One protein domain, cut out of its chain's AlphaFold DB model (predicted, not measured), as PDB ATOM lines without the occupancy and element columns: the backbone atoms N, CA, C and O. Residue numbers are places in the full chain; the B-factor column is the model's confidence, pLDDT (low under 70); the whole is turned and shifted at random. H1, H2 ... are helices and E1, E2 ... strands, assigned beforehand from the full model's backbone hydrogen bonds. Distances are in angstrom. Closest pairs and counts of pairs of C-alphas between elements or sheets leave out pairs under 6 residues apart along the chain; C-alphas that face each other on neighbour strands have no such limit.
ATOM      1  N   ILE A   6     152.415 165.622 174.315       91.81
ATOM      2  CA  ILE A   6     153.827 165.385 174.588       91.81
ATOM      3  C   ILE A   6     154.283 164.161 173.797       91.81
ATOM      4  O   ILE A   6     153.688 163.088 173.877       91.81
ATOM      5  N   ARG A   7     155.372 164.315 173.041       92.69
ATOM      6  CA  ARG A   7     156.046 163.203 172.355       92.69
ATOM      7  C   ARG A   7     156.899 162.424 173.349       92.69
ATOM      8  O   ARG A   7     157.632 163.041 174.121       92.69
ATOM      9  N   VAL A   8     156.868 161.099 173.290       92.69
ATOM     10  CA  VAL A   8     157.668 160.233 174.167       92.69
ATOM     11  C   VAL A   8     158.683 159.465 173.335       92.69
ATOM     12  O   VAL A   8     158.324 158.781 172.376       92.69
ATOM     13  N   TYR A   9     159.955 159.573 173.706       93.00
ATOM     14  CA  TYR A   9     161.062 158.916 173.022       93.00
ATOM     15  C   TYR A   9     161.822 158.004 173.974       93.00
ATOM     16  O   TYR A   9     162.095 158.400 175.106       93.00
ATOM     17  N   VAL A  10     162.266 156.854 173.478       93.38
ATOM     18  CA  VAL A  10     163.259 156.001 174.145       93.38
ATOM     19  C   VAL A  10     164.449 155.862 173.213       93.38
ATOM     20  O   VAL A  10     164.293 155.419 172.079       93.38
ATOM     21  N   ASN A  11     165.631 156.276 173.677       94.31
ATOM     22  CA  ASN A  11     166.867 156.256 172.886       94.31
ATOM     23  C   ASN A  11     166.689 156.825 171.464       94.31
ATOM     24  O   ASN A  11     167.067 156.211 170.474       94.31
ATOM     25  N   ASP A  12     166.086 158.016 171.385       92.44
ATOM     26  CA  ASP A  12     165.776 158.765 170.151       92.44
ATOM     27  C   ASP A  12     164.731 158.154 169.212       92.44
ATOM     28  O   ASP A  12     164.353 158.799 168.233       92.44
ATOM     29  N   VAL A  13     164.174 156.988 169.535       91.38
ATOM     30  CA  VAL A  13     163.042 156.424 168.800       91.38
ATOM     31  C   VAL A  13     161.740 156.928 169.409       91.38
ATOM     32  O   VAL A  13     161.529 156.830 170.618       91.38
ATOM     33  N   LEU A  14     160.881 157.512 168.571       90.00
ATOM     34  CA  LEU A  14     159.546 157.953 168.968       90.00
ATOM     35  C   LEU A  14     158.691 156.723 169.267       90.00
ATOM     36  O   LEU A  14     158.464 155.916 168.374       90.00
ATOM     37  N   LEU A  15     158.210 156.612 170.503       86.50
ATOM     38  CA  LEU A  15     157.304 155.536 170.900       86.50
ATOM     39  C   LEU A  15     155.834 155.938 170.804       86.50
ATOM     40  O   LEU A  15     154.983 155.079 170.616       86.50
ATOM     41  N   GLY A  16     155.520 157.227 170.943       88.44
ATOM     42  CA  GLY A  16     154.141 157.691 170.860       88.44
ATOM     43  C   GLY A  16     153.931 159.096 171.403       88.44
ATOM     44  O   GLY A  16     154.871 159.885 171.552       88.44
ATOM     45  N   PHE A  17     152.667 159.397 171.691       88.62
ATOM     46  CA  PHE A  17     152.206 160.695 172.160       88.62
ATOM     47  C   PHE A  17     151.280 160.502 173.358       88.62
ATOM     48  O   PHE A  17     150.545 159.521 173.423       88.62
ATOM     49  N   VAL A  18     151.289 161.456 174.280       88.88
ATOM     50  CA  VAL A  18     150.363 161.494 175.416       88.88
ATOM     51  C   VAL A  18     149.758 162.885 175.538       88.88
ATOM     52  O   VAL A  18     150.438 163.879 175.288       88.88
ATOM     53  N   ASP A  19     148.482 162.959 175.906       89.69
ATOM     54  CA  ASP A  19     147.863 164.212 176.330       89.69
ATOM     55  C   ASP A  19     148.248 164.498 177.787       89.69
ATOM     56  O   ASP A  19     147.935 163.709 178.679       89.69
ATOM     57  N   ALA A  20     148.936 165.614 178.030       89.94
ATOM     58  CA  ALA A  20     149.380 165.997 179.365       89.94
ATOM     59  C   ALA A  20     148.219 166.220 180.348       89.94
ATOM     60  O   ALA A  20     148.399 166.033 181.549       89.94
ATOM     61  N   GLU A  21     147.026 166.575 179.860       89.19
ATOM     62  CA  GLU A  21     145.822 166.676 180.701       89.19
ATOM     63  C   GLU A  21     145.429 165.315 181.299       89.19
ATOM     64  O   GLU A  21     144.859 165.239 182.388       89.19
ATOM     65  N   GLY A  22     145.813 164.220 180.634       88.69
ATOM     66  CA  GLY A  22     145.623 162.864 181.131       88.69
ATOM     67  C   GLY A  22     146.334 162.588 182.460       88.69
ATOM     68  O   GLY A  22     145.838 161.781 183.238       88.69
ATOM     69  N   PHE A  23     147.426 163.293 182.780       90.06
ATOM     70  CA  PHE A  23     148.156 163.108 184.046       90.06
ATOM     71  C   PHE A  23     147.368 163.558 185.284       90.06
ATOM     72  O   PHE A  23     147.720 163.221 186.411       90.06
ATOM     73  N   PHE A  24     146.310 164.347 185.096       89.44
ATOM     74  CA  PHE A  24     145.496 164.900 186.184       89.44
ATOM     75  C   PHE A  24     144.119 164.238 186.281       89.44
ATOM     76  O   PHE A  24     143.263 164.680 187.045       89.44
ATOM     77  N   SER A  25     143.885 163.196 185.482       84.44
ATOM     78  CA  SER A  25     142.606 162.505 185.381       84.44
ATOM     79  C   SER A  25     142.781 161.029 185.689       84.44
ATOM     80  O   SER A  25     143.545 160.342 185.014       84.44
ATOM     81  N   LYS A  26     141.957 160.494 186.597       77.81
ATOM     82  CA  LYS A  26     141.857 159.047 186.841       77.81
ATOM     83  C   LYS A  26     141.573 158.186 185.606       77.81
ATOM     84  O   LYS A  26     141.606 156.974 185.744       77.81
ATOM     85  N   TYR A  27     141.221 158.755 184.452       76.88
ATOM     86  CA  TYR A  27     140.996 158.017 183.200       76.88
ATOM     87  C   TYR A  27     142.058 158.298 182.128       76.88
ATOM     88  O   TYR A  27     142.012 157.697 181.059       76.88
ATOM     89  N   GLY A  28     143.001 159.213 182.369       73.75
ATOM     90  CA  GLY A  28     143.907 159.717 181.332       73.75
ATOM     91  C   GLY A  28     144.918 158.701 180.792       73.75
ATOM     92  O   GLY A  28     145.470 158.888 179.709       73.75
ATOM     93  N   ASN A  29     145.125 157.598 181.506       71.31
ATOM     94  CA  ASN A  29     145.973 156.477 181.104       71.31
ATOM     95  C   ASN A  29     145.167 155.212 180.717       71.31
ATOM     96  O   ASN A  29     145.754 154.132 180.636       71.31
ATOM     97  N   ASN A  30     143.855 155.333 180.466       73.06
ATOM     98  CA  ASN A  30     142.966 154.242 180.041       73.06
ATOM     99  C   ASN A  30     143.073 152.977 180.918       73.06
ATOM    100  O   ASN A  30     143.338 151.898 180.403       73.06
ATOM    101  N   ASP A  31     142.930 153.099 182.242       69.12
ATOM    102  CA  ASP A  31     142.999 151.950 183.169       69.12
ATOM    103  C   ASP A  31     144.328 151.168 183.118       69.12
ATOM    104  O   ASP A  31     144.398 149.983 183.440       69.12
ATOM    105  N   GLY A  32     145.405 151.859 182.730       70.25
ATOM    106  CA  GLY A  32     146.746 151.298 182.580       70.25
ATOM    107  C   GLY A  32     147.052 150.762 181.180       70.25
ATOM    108  O   GLY A  32     148.209 150.425 180.919       70.25
ATOM    109  N   ASP A  33     146.076 150.746 180.265       74.81
ATOM    110  CA  ASP A  33     146.275 150.311 178.875       74.81
ATOM    111  C   ASP A  33     147.167 151.292 178.093       74.81
ATOM    112  O   ASP A  33     147.917 150.891 177.195       74.81
ATOM    113  N   ASN A  34     147.146 152.584 178.454       82.00
ATOM    114  CA  ASN A  34     148.060 153.585 177.903       82.00
ATOM    115  C   ASN A  34     149.359 153.660 178.718       82.00
ATOM    116  O   ASN A  34     149.641 154.613 179.450       82.00
ATOM    117  N   VAL A  35     150.191 152.643 178.540       83.94
ATOM    118  CA  VAL A  35     151.503 152.534 179.186       83.94
ATOM    119  C   VAL A  35     152.436 153.686 178.845       83.94
ATOM    120  O   VAL A  35     153.201 154.127 179.698       83.94
ATOM    121  N   ILE A  36     152.398 154.172 177.601       87.31
ATOM    122  CA  ILE A  36     153.224 155.310 177.190       87.31
ATOM    123  C   ILE A  36     152.860 156.529 178.036       87.31
ATOM    124  O   ILE A  36     153.760 157.216 178.516       87.31
ATOM    125  N   GLY A  37     151.566 156.744 178.292       88.88
ATOM    126  CA  GLY A  37     151.099 157.782 179.203       88.88
ATOM    127  C   GLY A  37     151.555 157.574 180.645       88.88
ATOM    128  O   GLY A  37     152.029 158.515 181.266       88.88
ATOM    129  N   LEU A  38     151.515 156.340 181.146       88.19
ATOM    130  CA  LEU A  38     151.944 155.997 182.505       88.19
ATOM    131  C   LEU A  38     153.454 156.186 182.725       88.19
ATOM    132  O   LEU A  38     153.878 156.765 183.724       88.19
ATOM    133  N   VAL A  39     154.282 155.732 181.782       90.38
ATOM    134  CA  VAL A  39     155.735 155.954 181.822       90.38
ATOM    135  C   VAL A  39     156.038 157.448 181.687       90.38
ATOM    136  O   VAL A  39     156.869 157.972 182.428       90.38
ATOM    137  N   ALA A  40     155.346 158.154 180.788       91.81
ATOM    138  CA  ALA A  40     155.481 159.599 180.647       91.81
ATOM    139  C   ALA A  40     155.142 160.338 181.948       91.81
ATOM    140  O   ALA A  40     155.935 161.165 182.387       91.81
ATOM    141  N   GLU A  41     154.025 160.003 182.594       91.88
ATOM    142  CA  GLU A  41     153.610 160.587 183.869       91.88
ATOM    143  C   GLU A  41     154.675 160.380 184.954       91.88
ATOM    144  O   GLU A  41     155.063 161.332 185.631       91.88
ATOM    145  N   ALA A  42     155.233 159.169 185.063       92.31
ATOM    146  CA  ALA A  42     156.321 158.887 185.996       92.31
ATOM    147  C   ALA A  42     157.557 159.771 185.734       92.31
ATOM    148  O   ALA A  42     158.153 160.295 186.675       92.31
ATOM    149  N   HIS A  43     157.927 160.001 184.468       93.69
ATOM    150  CA  HIS A  43     159.012 160.928 184.126       93.69
ATOM    151  C   HIS A  43     158.673 162.393 184.406       93.69
ATOM    152  O   HIS A  43     159.555 163.139 184.834       93.69
ATOM    153  N   VAL A  44     157.421 162.812 184.204       93.44
ATOM    154  CA  VAL A  44     156.964 164.162 184.565       93.44
ATOM    155  C   VAL A  44     157.066 164.371 186.072       93.44
ATOM    156  O   VAL A  44     157.599 165.389 186.508       93.44
ATOM    157  N   ILE A  45     156.645 163.390 186.871       92.75
ATOM    158  CA  ILE A  45     156.787 163.434 188.329       92.75
ATOM    159  C   ILE A  45     158.263 163.514 188.718       92.75
ATOM    160  O   ILE A  45     158.629 164.408 189.476       92.75
ATOM    161  N   LYS A  46     159.133 162.657 188.163       92.00
ATOM    162  CA  LYS A  46     160.585 162.734 188.421       92.00
ATOM    163  C   LYS A  46     161.141 164.121 188.106       92.00
ATOM    164  O   LYS A  46     161.856 164.685 188.926       92.00
ATOM    165  N   ARG A  47     160.749 164.703 186.970       92.00
ATOM    166  CA  ARG A  47     161.182 166.043 186.569       92.00
ATOM    167  C   ARG A  47     160.714 167.129 187.539       92.00
ATOM    168  O   ARG A  47     161.497 168.005 187.891       92.00
ATOM    169  N   LEU A  48     159.462 167.068 187.989       93.19
ATOM    170  CA  LEU A  48     158.930 167.986 188.998       93.19
ATOM    171  C   LEU A  48     159.727 167.882 190.309       93.19
ATOM    172  O   LEU A  48     160.130 168.903 190.862       93.19
ATOM    173  N   LEU A  49     160.015 166.662 190.770       92.50
ATOM    174  CA  LEU A  49     160.818 166.430 191.976       92.50
ATOM    175  C   LEU A  49     162.249 166.982 191.834       92.50
ATOM    176  O   LEU A  49     162.749 167.633 192.750       92.50
ATOM    177  N   GLU A  50     162.896 166.781 190.681       91.50
ATOM    178  CA  GLU A  50     164.229 167.330 190.374       91.50
ATOM    179  C   GLU A  50     164.261 168.866 190.389       91.50
ATOM    180  O   GLU A  50     165.258 169.466 190.789       91.50
ATOM    181  N   GLU A  51     163.167 169.514 189.985       91.62
ATOM    182  CA  GLU A  51     163.012 170.975 190.023       91.62
ATOM    183  C   GLU A  51     162.586 171.514 191.406       91.62
ATOM    184  O   GLU A  51     162.279 172.704 191.563       91.62
ATOM    185  N   GLY A  52     162.589 170.649 192.425       92.75
ATOM    186  CA  GLY A  52     162.300 170.997 193.814       92.75
ATOM    187  C   GLY A  52     160.813 171.154 194.120       92.75
ATOM    188  O   GLY A  52     160.465 171.764 195.133       92.75
ATOM    189  N   TYR A  53     159.933 170.649 193.252       94.69
ATOM    190  CA  TYR A  53     158.520 170.522 193.580       94.69
ATOM    191  C   TYR A  53     158.282 169.280 194.436       94.69
ATOM    192  O   TYR A  53     158.974 168.273 194.340       94.69
ATOM    193  N   GLU A  54     157.235 169.337 195.239       94.88
ATOM    194  CA  GLU A  54     156.606 168.176 195.833       94.88
ATOM    195  C   GLU A  54     155.356 167.828 195.031       94.88
ATOM    196  O   GLU A  54     154.605 168.718 194.622       94.88
ATOM    197  N   VAL A  55     155.117 166.535 194.816       93.62
ATOM    198  CA  VAL A  55     153.982 166.056 194.028       93.62
ATOM    199  C   VAL A  55     153.162 165.087 194.863       93.62
ATOM    200  O   VAL A  55     153.671 164.070 195.336       93.62
ATOM    201  N   LYS A  56     151.877 165.391 195.036       92.81
ATOM    202  CA  LYS A  56     150.915 164.482 195.651       92.81
ATOM    203  C   LYS A  56     150.238 163.675 194.560       92.81
ATOM    204  O   LYS A  56     149.525 164.230 193.724       92.81
ATOM    205  N   ILE A  57     150.422 162.367 194.618       88.44
ATOM    206  CA  ILE A  57     149.791 161.410 193.715       88.44
ATOM    207  C   ILE A  57     148.676 160.658 194.434       88.44
ATOM    208  O   ILE A  57     148.778 160.363 195.628       88.44
ATOM    209  N   ILE A  58     147.599 160.350 193.715       85.44
ATOM    210  CA  ILE A  58     146.572 159.420 194.183       85.44
ATOM    211  C   ILE A  58     146.767 158.101 193.450       85.44
ATOM    212  O   ILE A  58     146.741 158.046 192.226       85.44
ATOM    213  N   HIS A  59     146.935 157.033 194.227       75.88
ATOM    214  CA  HIS A  59     146.945 155.668 193.721       75.88
ATOM    215  C   HIS A  59     145.529 155.099 193.818       75.88
ATOM    216  O   HIS A  59     145.056 154.775 194.908       75.88
ATOM    217  N   SER A  60     144.843 155.018 192.680       67.44
ATOM    218  CA  SER A  60     143.565 154.313 192.541       67.44
ATOM    219  C   SER A  60     143.743 153.112 191.600       67.44
ATOM    220  O   SER A  60     144.762 152.431 191.682       67.44
ATOM    221  N   HIS A  61     142.793 152.854 190.694       62.56
ATOM    222  CA  HIS A  61     143.045 152.002 189.524       62.56
ATOM    223  C   HIS A  61     144.123 152.610 188.613       62.56
ATOM    224  O   HIS A  61     144.890 151.875 188.003       62.56
ATOM    225  N   ASN A  62     144.222 153.943 188.608       70.19
ATOM    226  CA  ASN A  62     145.216 154.724 187.881       70.19
ATOM    227  C   ASN A  62     145.946 155.683 188.823       70.19
ATOM    228  O   ASN A  62     145.465 155.968 189.930       70.19
ATOM    229  N   VAL A  63     147.109 156.154 188.377       78.88
ATOM    230  CA  VAL A  63     147.836 157.239 189.039       78.88
ATOM    231  C   VAL A  63     147.339 158.558 188.464       78.88
ATOM    232  O   VAL A  63     147.080 158.657 187.271       78.88
ATOM    233  N   GLU A  64     147.106 159.522 189.348       87.31
ATOM    234  CA  GLU A  64     146.802 160.899 188.972       87.31
ATOM    235  C   GLU A  64     147.616 161.858 189.844       87.31
ATOM    236  O   GLU A  64     147.727 161.680 191.067       87.31
ATOM    237  N   ILE A  65     148.161 162.906 189.226       91.38
ATOM    238  CA  ILE A  65     148.765 164.035 189.932       91.38
ATOM    239  C   ILE A  65     147.637 164.891 190.505       91.38
ATOM    240  O   ILE A  65     146.849 165.489 189.775       91.38
ATOM    241  N   ARG A  66     147.568 164.968 191.835       92.56
ATOM    242  CA  ARG A  66     146.510 165.684 192.559       92.56
ATOM    243  C   ARG A  66     146.919 167.077 192.998       92.56
ATOM    244  O   ARG A  66     146.078 167.969 193.080       92.56
ATOM    245  N   GLU A  67     148.187 167.247 193.334       94.75
ATOM    246  CA  GLU A  67     148.715 168.502 193.851       94.75
ATOM    247  C   GLU A  67     150.191 168.628 193.489       94.75
ATOM    248  O   GLU A  67     150.940 167.651 193.575       94.75
ATOM    249  N   ILE A  68     150.605 169.838 193.120       95.62
ATOM    250  CA  ILE A  68     152.008 170.203 192.920       95.62
ATOM    251  C   ILE A  68     152.319 171.399 193.819       95.62
ATOM    252  O   ILE A  68     151.625 172.419 193.773       95.62
ATOM    253  N   ARG A  69     153.373 171.289 194.629       94.19
ATOM    254  CA  ARG A  69     153.742 172.287 195.641       94.19
ATOM    255  C   ARG A  69     155.213 172.679 195.544       94.19
ATOM    256  O   ARG A  69     156.054 171.831 195.285       94.19
ATOM    257  N   ARG A  70     155.545 173.951 195.785       93.62
ATOM    258  CA  ARG A  70     156.931 174.426 195.972       93.62
ATOM    259  C   ARG A  70     156.955 175.698 196.817       93.62
ATOM    260  O   ARG A  70     156.523 176.757 196.362       93.62
ATOM    261  N   GLY A  71     157.466 175.615 198.045       88.38
ATOM    262  CA  GLY A  71     157.429 176.739 198.988       88.38
ATOM    263  C   GLY A  71     155.987 177.188 199.261       88.38
ATOM    264  O   GLY A  71     155.171 176.393 199.715       88.38
ATOM    265  N   HIS A  72     155.665 178.448 198.957       87.00
ATOM    266  CA  HIS A  72     154.305 178.994 199.092       87.00
ATOM    267  C   HIS A  72     153.382 178.702 197.897       87.00
ATOM    268  O   HIS A  72     152.190 178.992 197.968       87.00
ATOM    269  N   LEU A  73     153.907 178.153 196.797       88.44
ATOM    270  CA  LEU A  73     153.096 177.757 195.649       88.44
ATOM    271  C   LEU A  73     152.416 176.423 195.950       88.44
ATOM    272  O   LEU A  73     153.102 175.433 196.196       88.44
ATOM    273  N   ILE A  74     151.086 176.400 195.885       90.06
ATOM    274  CA  ILE A  74     150.259 175.192 195.952       90.06
ATOM    275  C   ILE A  74     149.325 175.221 194.744       90.06
ATOM    276  O   ILE A  74     148.583 176.184 194.555       90.06
ATOM    277  N   CYS A  75     149.388 174.185 193.915       91.12
ATOM    278  CA  CYS A  75     148.529 174.013 192.752       91.12
ATOM    279  C   CYS A  75     147.715 172.729 192.918       91.12
ATOM    280  O   CYS A  75     148.258 171.633 192.794       91.12
ATOM    281  N   GLU A  76     146.417 172.868 193.184       91.44
ATOM    282  CA  GLU A  76     145.483 171.743 193.170       91.44
ATOM    283  C   GLU A  76     145.129 171.373 191.727       91.44
ATOM    284  O   GLU A  76     144.618 172.191 190.959       91.44
ATOM    285  N   CYS A  77     145.371 170.120 191.362       89.19
ATOM    286  CA  CYS A  77     145.124 169.576 190.029       89.19
ATOM    287  C   CYS A  77     143.747 168.892 189.968       89.19
ATOM    288  O   CYS A  77     143.630 167.742 189.562       89.19
ATOM    289  N   VAL A  78     142.697 169.582 190.434       80.94
ATOM    290  CA  VAL A  78     141.305 169.090 190.416       80.94
ATOM    291  C   VAL A  78     140.435 170.081 189.651       80.94
ATOM    292  O   VAL A  78     139.969 171.079 190.211       80.94
ATOM    293  N   ARG A  79     140.252 169.828 188.354       80.31
ATOM    294  CA  ARG A  79     139.435 170.632 187.432       80.31
ATOM    295  C   ARG A  79     138.808 169.742 186.360       80.31
ATOM    296  O   ARG A  79     139.094 168.544 186.307       80.31
ATOM    297  N   ASP A  80     137.975 170.347 185.520       79.06
ATOM    298  CA  ASP A  80     137.466 169.695 184.323       79.06
ATOM    299  C   ASP A  80     138.609 169.395 183.340       79.06
ATOM    300  O   ASP A  80     139.670 170.029 183.351       79.06
ATOM    301  N   TYR A  81     138.405 168.382 182.500       73.94
ATOM    302  CA  TYR A  81     139.406 167.957 181.524       73.94
ATOM    303  C   TYR A  81     139.769 169.106 180.577       73.94
ATOM    304  O   TYR A  81     138.884 169.692 179.953       73.94
ATOM    305  N   GLY A  82     141.064 169.403 180.436       77.19
ATOM    306  CA  GLY A  82     141.534 170.512 179.605       77.19
ATOM    307  C   GLY A  82     141.669 171.844 180.334       77.19
ATOM    308  O   GLY A  82     142.179 172.803 179.756       77.19
ATOM    309  N   GLU A  83     141.239 171.919 181.594       84.88
ATOM    310  CA  GLU A  83     141.334 173.137 182.391       84.88
ATOM    311  C   GLU A  83     142.510 173.126 183.368       84.88
ATOM    312  O   GLU A  83     142.864 174.184 183.900       84.88
ATOM    313  N   VAL A  84     143.132 171.971 183.638       88.50
ATOM    314  CA  VAL A  84     144.154 171.883 184.687       88.50
ATOM    315  C   VAL A  84     145.379 172.697 184.285       88.50
ATOM    316  O   VAL A  84     145.742 173.634 185.001       88.50
ATOM    317  N   ILE A  85     145.978 172.429 183.117       90.12
ATOM    318  CA  ILE A  85     147.171 173.162 182.663       90.12
ATOM    319  C   ILE A  85     146.819 174.623 182.364       90.12
ATOM    320  O   ILE A  85     147.599 175.527 182.674       90.12
ATOM    321  N   GLU A  86     145.634 174.897 181.808       87.94
ATOM    322  CA  GLU A  86     145.176 176.262 181.518       87.94
ATOM    323  C   GLU A  86     145.059 177.139 182.776       87.94
ATOM    324  O   GLU A  86     145.281 178.350 182.691       87.94
ATOM    325  N   ASN A  87     144.828 176.551 183.954       88.81
ATOM    326  CA  ASN A  87     144.712 177.270 185.226       88.81
ATOM    327  C   ASN A  87     145.956 177.183 186.124       88.81
ATOM    328  O   ASN A  87     146.009 177.852 187.156       88.81
ATOM    329  N   MET A  88     146.996 176.444 185.722       91.00
ATOM    330  CA  MET A  88     148.247 176.377 186.481       91.00
ATOM    331  C   MET A  88     148.941 177.752 186.629       91.00
ATOM    332  O   MET A  88     148.817 178.628 185.759       91.00
ATOM    333  N   PRO A  89     149.740 177.948 187.693       91.12
ATOM    334  CA  PRO A  89     150.703 179.040 187.785       91.12
ATOM    335  C   PRO A  89     151.636 179.101 186.570       91.12
ATOM    336  O   PRO A  89     151.912 178.087 185.923       91.12
ATOM    337  N   ARG A  90     152.150 180.300 186.274       90.38
ATOM    338  CA  ARG A  90     152.980 180.560 185.088       90.38
ATOM    339  C   ARG A  90     154.173 179.606 184.975       90.38
ATOM    340  O   ARG A  90     154.346 179.019 183.913       90.38
ATOM    341  N   ASP A  91     154.920 179.406 186.055       88.38
ATOM    342  CA  ASP A  91     156.103 178.535 186.067       88.38
ATOM    343  C   ASP A  91     155.762 177.089 185.663       88.38
ATOM    344  O   ASP A  91     156.440 176.493 184.830       88.38
ATOM    345  N   LEU A  92     154.665 176.534 186.192       91.62
ATOM    346  CA  LEU A  92     154.222 175.177 185.854       91.62
ATOM    347  C   LEU A  92     153.731 175.090 184.403       91.62
ATOM    348  O   LEU A  92     154.066 174.144 183.693       91.62
ATOM    349  N   LYS A  93     153.007 176.107 183.914       91.50
ATOM    350  CA  LYS A  93     152.631 176.189 182.491       91.50
ATOM    351  C   LYS A  93     153.851 176.196 181.577       91.50
ATOM    352  O   LYS A  93     153.814 175.583 180.513       91.50
ATOM    353  N   GLU A  94     154.902 176.916 181.956       90.69
ATOM    354  CA  GLU A  94     156.151 176.978 181.196       90.69
ATOM    355  C   GLU A  94     156.866 175.619 181.187       90.69
ATOM    356  O   GLU A  94     157.304 175.190 180.119       90.69
ATOM    357  N   LEU A  95     156.865 174.881 182.304       91.31
ATOM    358  CA  LEU A  95     157.356 173.499 182.366       91.31
ATOM    359  C   LEU A  95     156.593 172.577 181.399       91.31
ATOM    360  O   LEU A  95     157.209 171.903 180.572       91.31
ATOM    361  N   PHE A  96     155.255 172.571 181.433       91.69
ATOM    362  CA  PHE A  96     154.452 171.715 180.543       91.69
ATOM    363  C   PHE A  96     154.565 172.108 179.063       91.69
ATOM    364  O   PHE A  96     154.579 171.240 178.183       91.69
ATOM    365  N   ARG A  97     154.710 173.406 178.765       91.12
ATOM    366  CA  ARG A  97     155.048 173.881 177.413       91.12
ATOM    367  C   ARG A  97     156.409 173.362 176.971       91.12
ATOM    368  O   ARG A  97     156.496 172.805 175.883       91.12
ATOM    369  N   SER A  98     157.424 173.457 177.830       91.94
ATOM    370  CA  SER A  98     158.751 172.910 177.542       91.94
ATOM    371  C   SER A  98     158.681 171.415 177.231       91.94
ATOM    372  O   SER A  98     159.275 170.982 176.250       91.94
ATOM    373  N   LEU A  99     157.923 170.633 178.011       92.25
ATOM    374  CA  LEU A  99     157.733 169.198 177.761       92.25
ATOM    375  C   LEU A  99     157.020 168.916 176.433       92.25
ATOM    376  O   LEU A  99     157.365 167.962 175.742       92.25
ATOM    377  N   THR A 100     156.045 169.744 176.055       90.81
ATOM    378  CA  THR A 100     155.339 169.633 174.767       90.81
ATOM    379  C   THR A 100     156.280 169.928 173.595       90.81
ATOM    380  O   THR A 100     156.275 169.207 172.592       90.81
ATOM    381  N   ASP A 101     157.135 170.940 173.736       91.56
ATOM    382  CA  ASP A 101     158.069 171.352 172.691       91.56
ATOM    383  C   ASP A 101     159.222 170.342 172.525       91.56
ATOM    384  O   ASP A 101     159.534 169.932 171.402       91.56
ATOM    385  N   SER A 102     159.833 169.886 173.628       92.00
ATOM    386  CA  SER A 102     160.994 168.979 173.601       92.00
ATOM    387  C   SER A 102     160.635 167.491 173.530       92.00
ATOM    388  O   SER A 102     161.450 166.668 173.081       92.00
ATOM    389  N   GLY A 103     159.434 167.139 173.987       93.50
ATOM    390  CA  GLY A 103     159.060 165.774 174.343       93.50
ATOM    391  C   GLY A 103     159.748 165.278 175.621       93.50
ATOM    392  O   GLY A 103     160.682 165.898 176.138       93.50
ATOM    393  N   ILE A 104     159.312 164.111 176.091       94.31
ATOM    394  CA  ILE A 104     159.970 163.327 177.141       94.31
ATOM    395  C   ILE A 104     161.000 162.413 176.474       94.31
ATOM    396  O   ILE A 104     160.667 161.602 175.607       94.31
ATOM    397  N   ARG A 105     162.269 162.564 176.862       94.06
ATOM    398  CA  ARG A 105     163.417 161.860 176.273       94.06
ATOM    399  C   ARG A 105     163.991 160.863 177.277       94.06
ATOM    400  O   ARG A 105     164.816 161.225 178.110       94.06
ATOM    401  N   ILE A 106     163.576 159.609 177.174       93.88
ATOM    402  CA  ILE A 106     164.022 158.523 178.047       93.88
ATOM    403  C   ILE A 106     165.333 157.949 177.500       93.88
ATOM    404  O   ILE A 106     165.440 157.613 176.315       93.88
ATOM    405  N   ARG A 107     166.349 157.851 178.362       94.00
ATOM    406  CA  ARG A 107     167.685 157.346 178.018       94.00
ATOM    407  C   ARG A 107     167.965 156.056 178.768       94.00
ATOM    408  O   ARG A 107     168.372 156.077 179.926       94.00
TER     409      ARG A 107
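AT A GLANCE: This is residues 6 to 107 of the 252 residues of an uncharacterized protein of Thermofilum sp (UniProt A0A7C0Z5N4). One helix, H2, is held between two small three-stranded sheets, crossing the strands of E2 E1 E6 on one side of it and running along those of E3 E4 E5 on the other. The short helix H1 sits beside H2 near the middle, while H4 runs past the end of E1, with the short H3 at its far end. The printed part has 102 residues, with four named helices and six named strands in the order E1 E2 H1 H2 E3 E4 E5 H3 H4 E6. The class is mixed, helices and strands; the sheet in the order E2 E1 E6 is mixed, and that in the order E3 E4 E5 is antiparallel. The whole is compact, with a radius of gyration of the C-alphas of 12.8 A, and spans 39 by 27 by 21 A.

HOW THE PARTS SIT: E1, residues 6 to 10, and E2, residues 13 to 19, form a hairpin at 151 degrees, antiparallel, with N 8 and O 16 at 2.9 A. E6, residues 104 to 106, is parallel to E1 at 10 degrees, with N 104 and O 7 at 2.8 A. H1, residues 20 to 24, is not on this sheet. H2, residues 35 to 50, is on it at a height over the sheet of 7.8 A and runs across the strands, at 86 degrees to E1 on the local plane. It lies over E1, and over E2 only just, with 3 of its C-alphas falling on E2; the closest C-alphas of H2 and E2 are those of Gly 37 and Val 18, 5.4 A apart. H1 and H2 only just touch, with 3 pairs of C-alphas within 8 A, made by residues 37 to 41 of H2 alone; Phe 23 and Glu 41 have the closest C-alphas, 6.0 A apart. E3, residues 54 to 59, E4, residues 63 to 70, and E5, residues 73 to 76, form a meander, each strand the antiparallel neighbour of the one before. The hairpin E3 and E4 has N 56 and O 67 at 2.8 A, and the hairpin E4 and E5 has N 70 and O 73 at 2.9 A. E4 bends by 52 degrees at residue 66. H2 lies over E3 and E4 at a height over the sheet of 10.1 A, along the strands at 18 degrees to E3 on the local plane. With each sheet H2 forms two layers, a helix on one face of a sheet. H1 only grazes E3 E4 E5, with its residues 22 to 24. H3, residues 84 to 87, touches H4, residues 90 to 102, through residues 92 to 96 of H4 alone; their closest C-alphas, of Ile 85 and Lys 93, are 6.2 A apart. H4 is on E2 E1 E6, on the opposite face from H2, over none of the strands. Every O i to N i+4 pair is within hydrogen-bond range in H2 and H4; H1 has 0 of 1, with 2 of 2 O i to N i+3 pairs, and H3 is too short for an O i to N i+4 pair.

IN THESE COORDINATES: E1 begins at C-alpha 6, (153.827, 165.385, 174.588). E2 is 18.6 A long and E4 20.6 A. H2 runs 22.5 A from C-alpha 35 at (151.503, 152.534, 179.186), and H4 is 18.2 A long. E6 ends at C-alpha 106, (164.022, 158.523, 178.047).

THE WHOLE: The two C-alphas farthest apart, of Val 13 and His 72, are 38.8 A apart. The printed part has no cut, and no link is long. The mean pLDDT of the printed part is 87.9; residues 31, 60 and 61 are under 70.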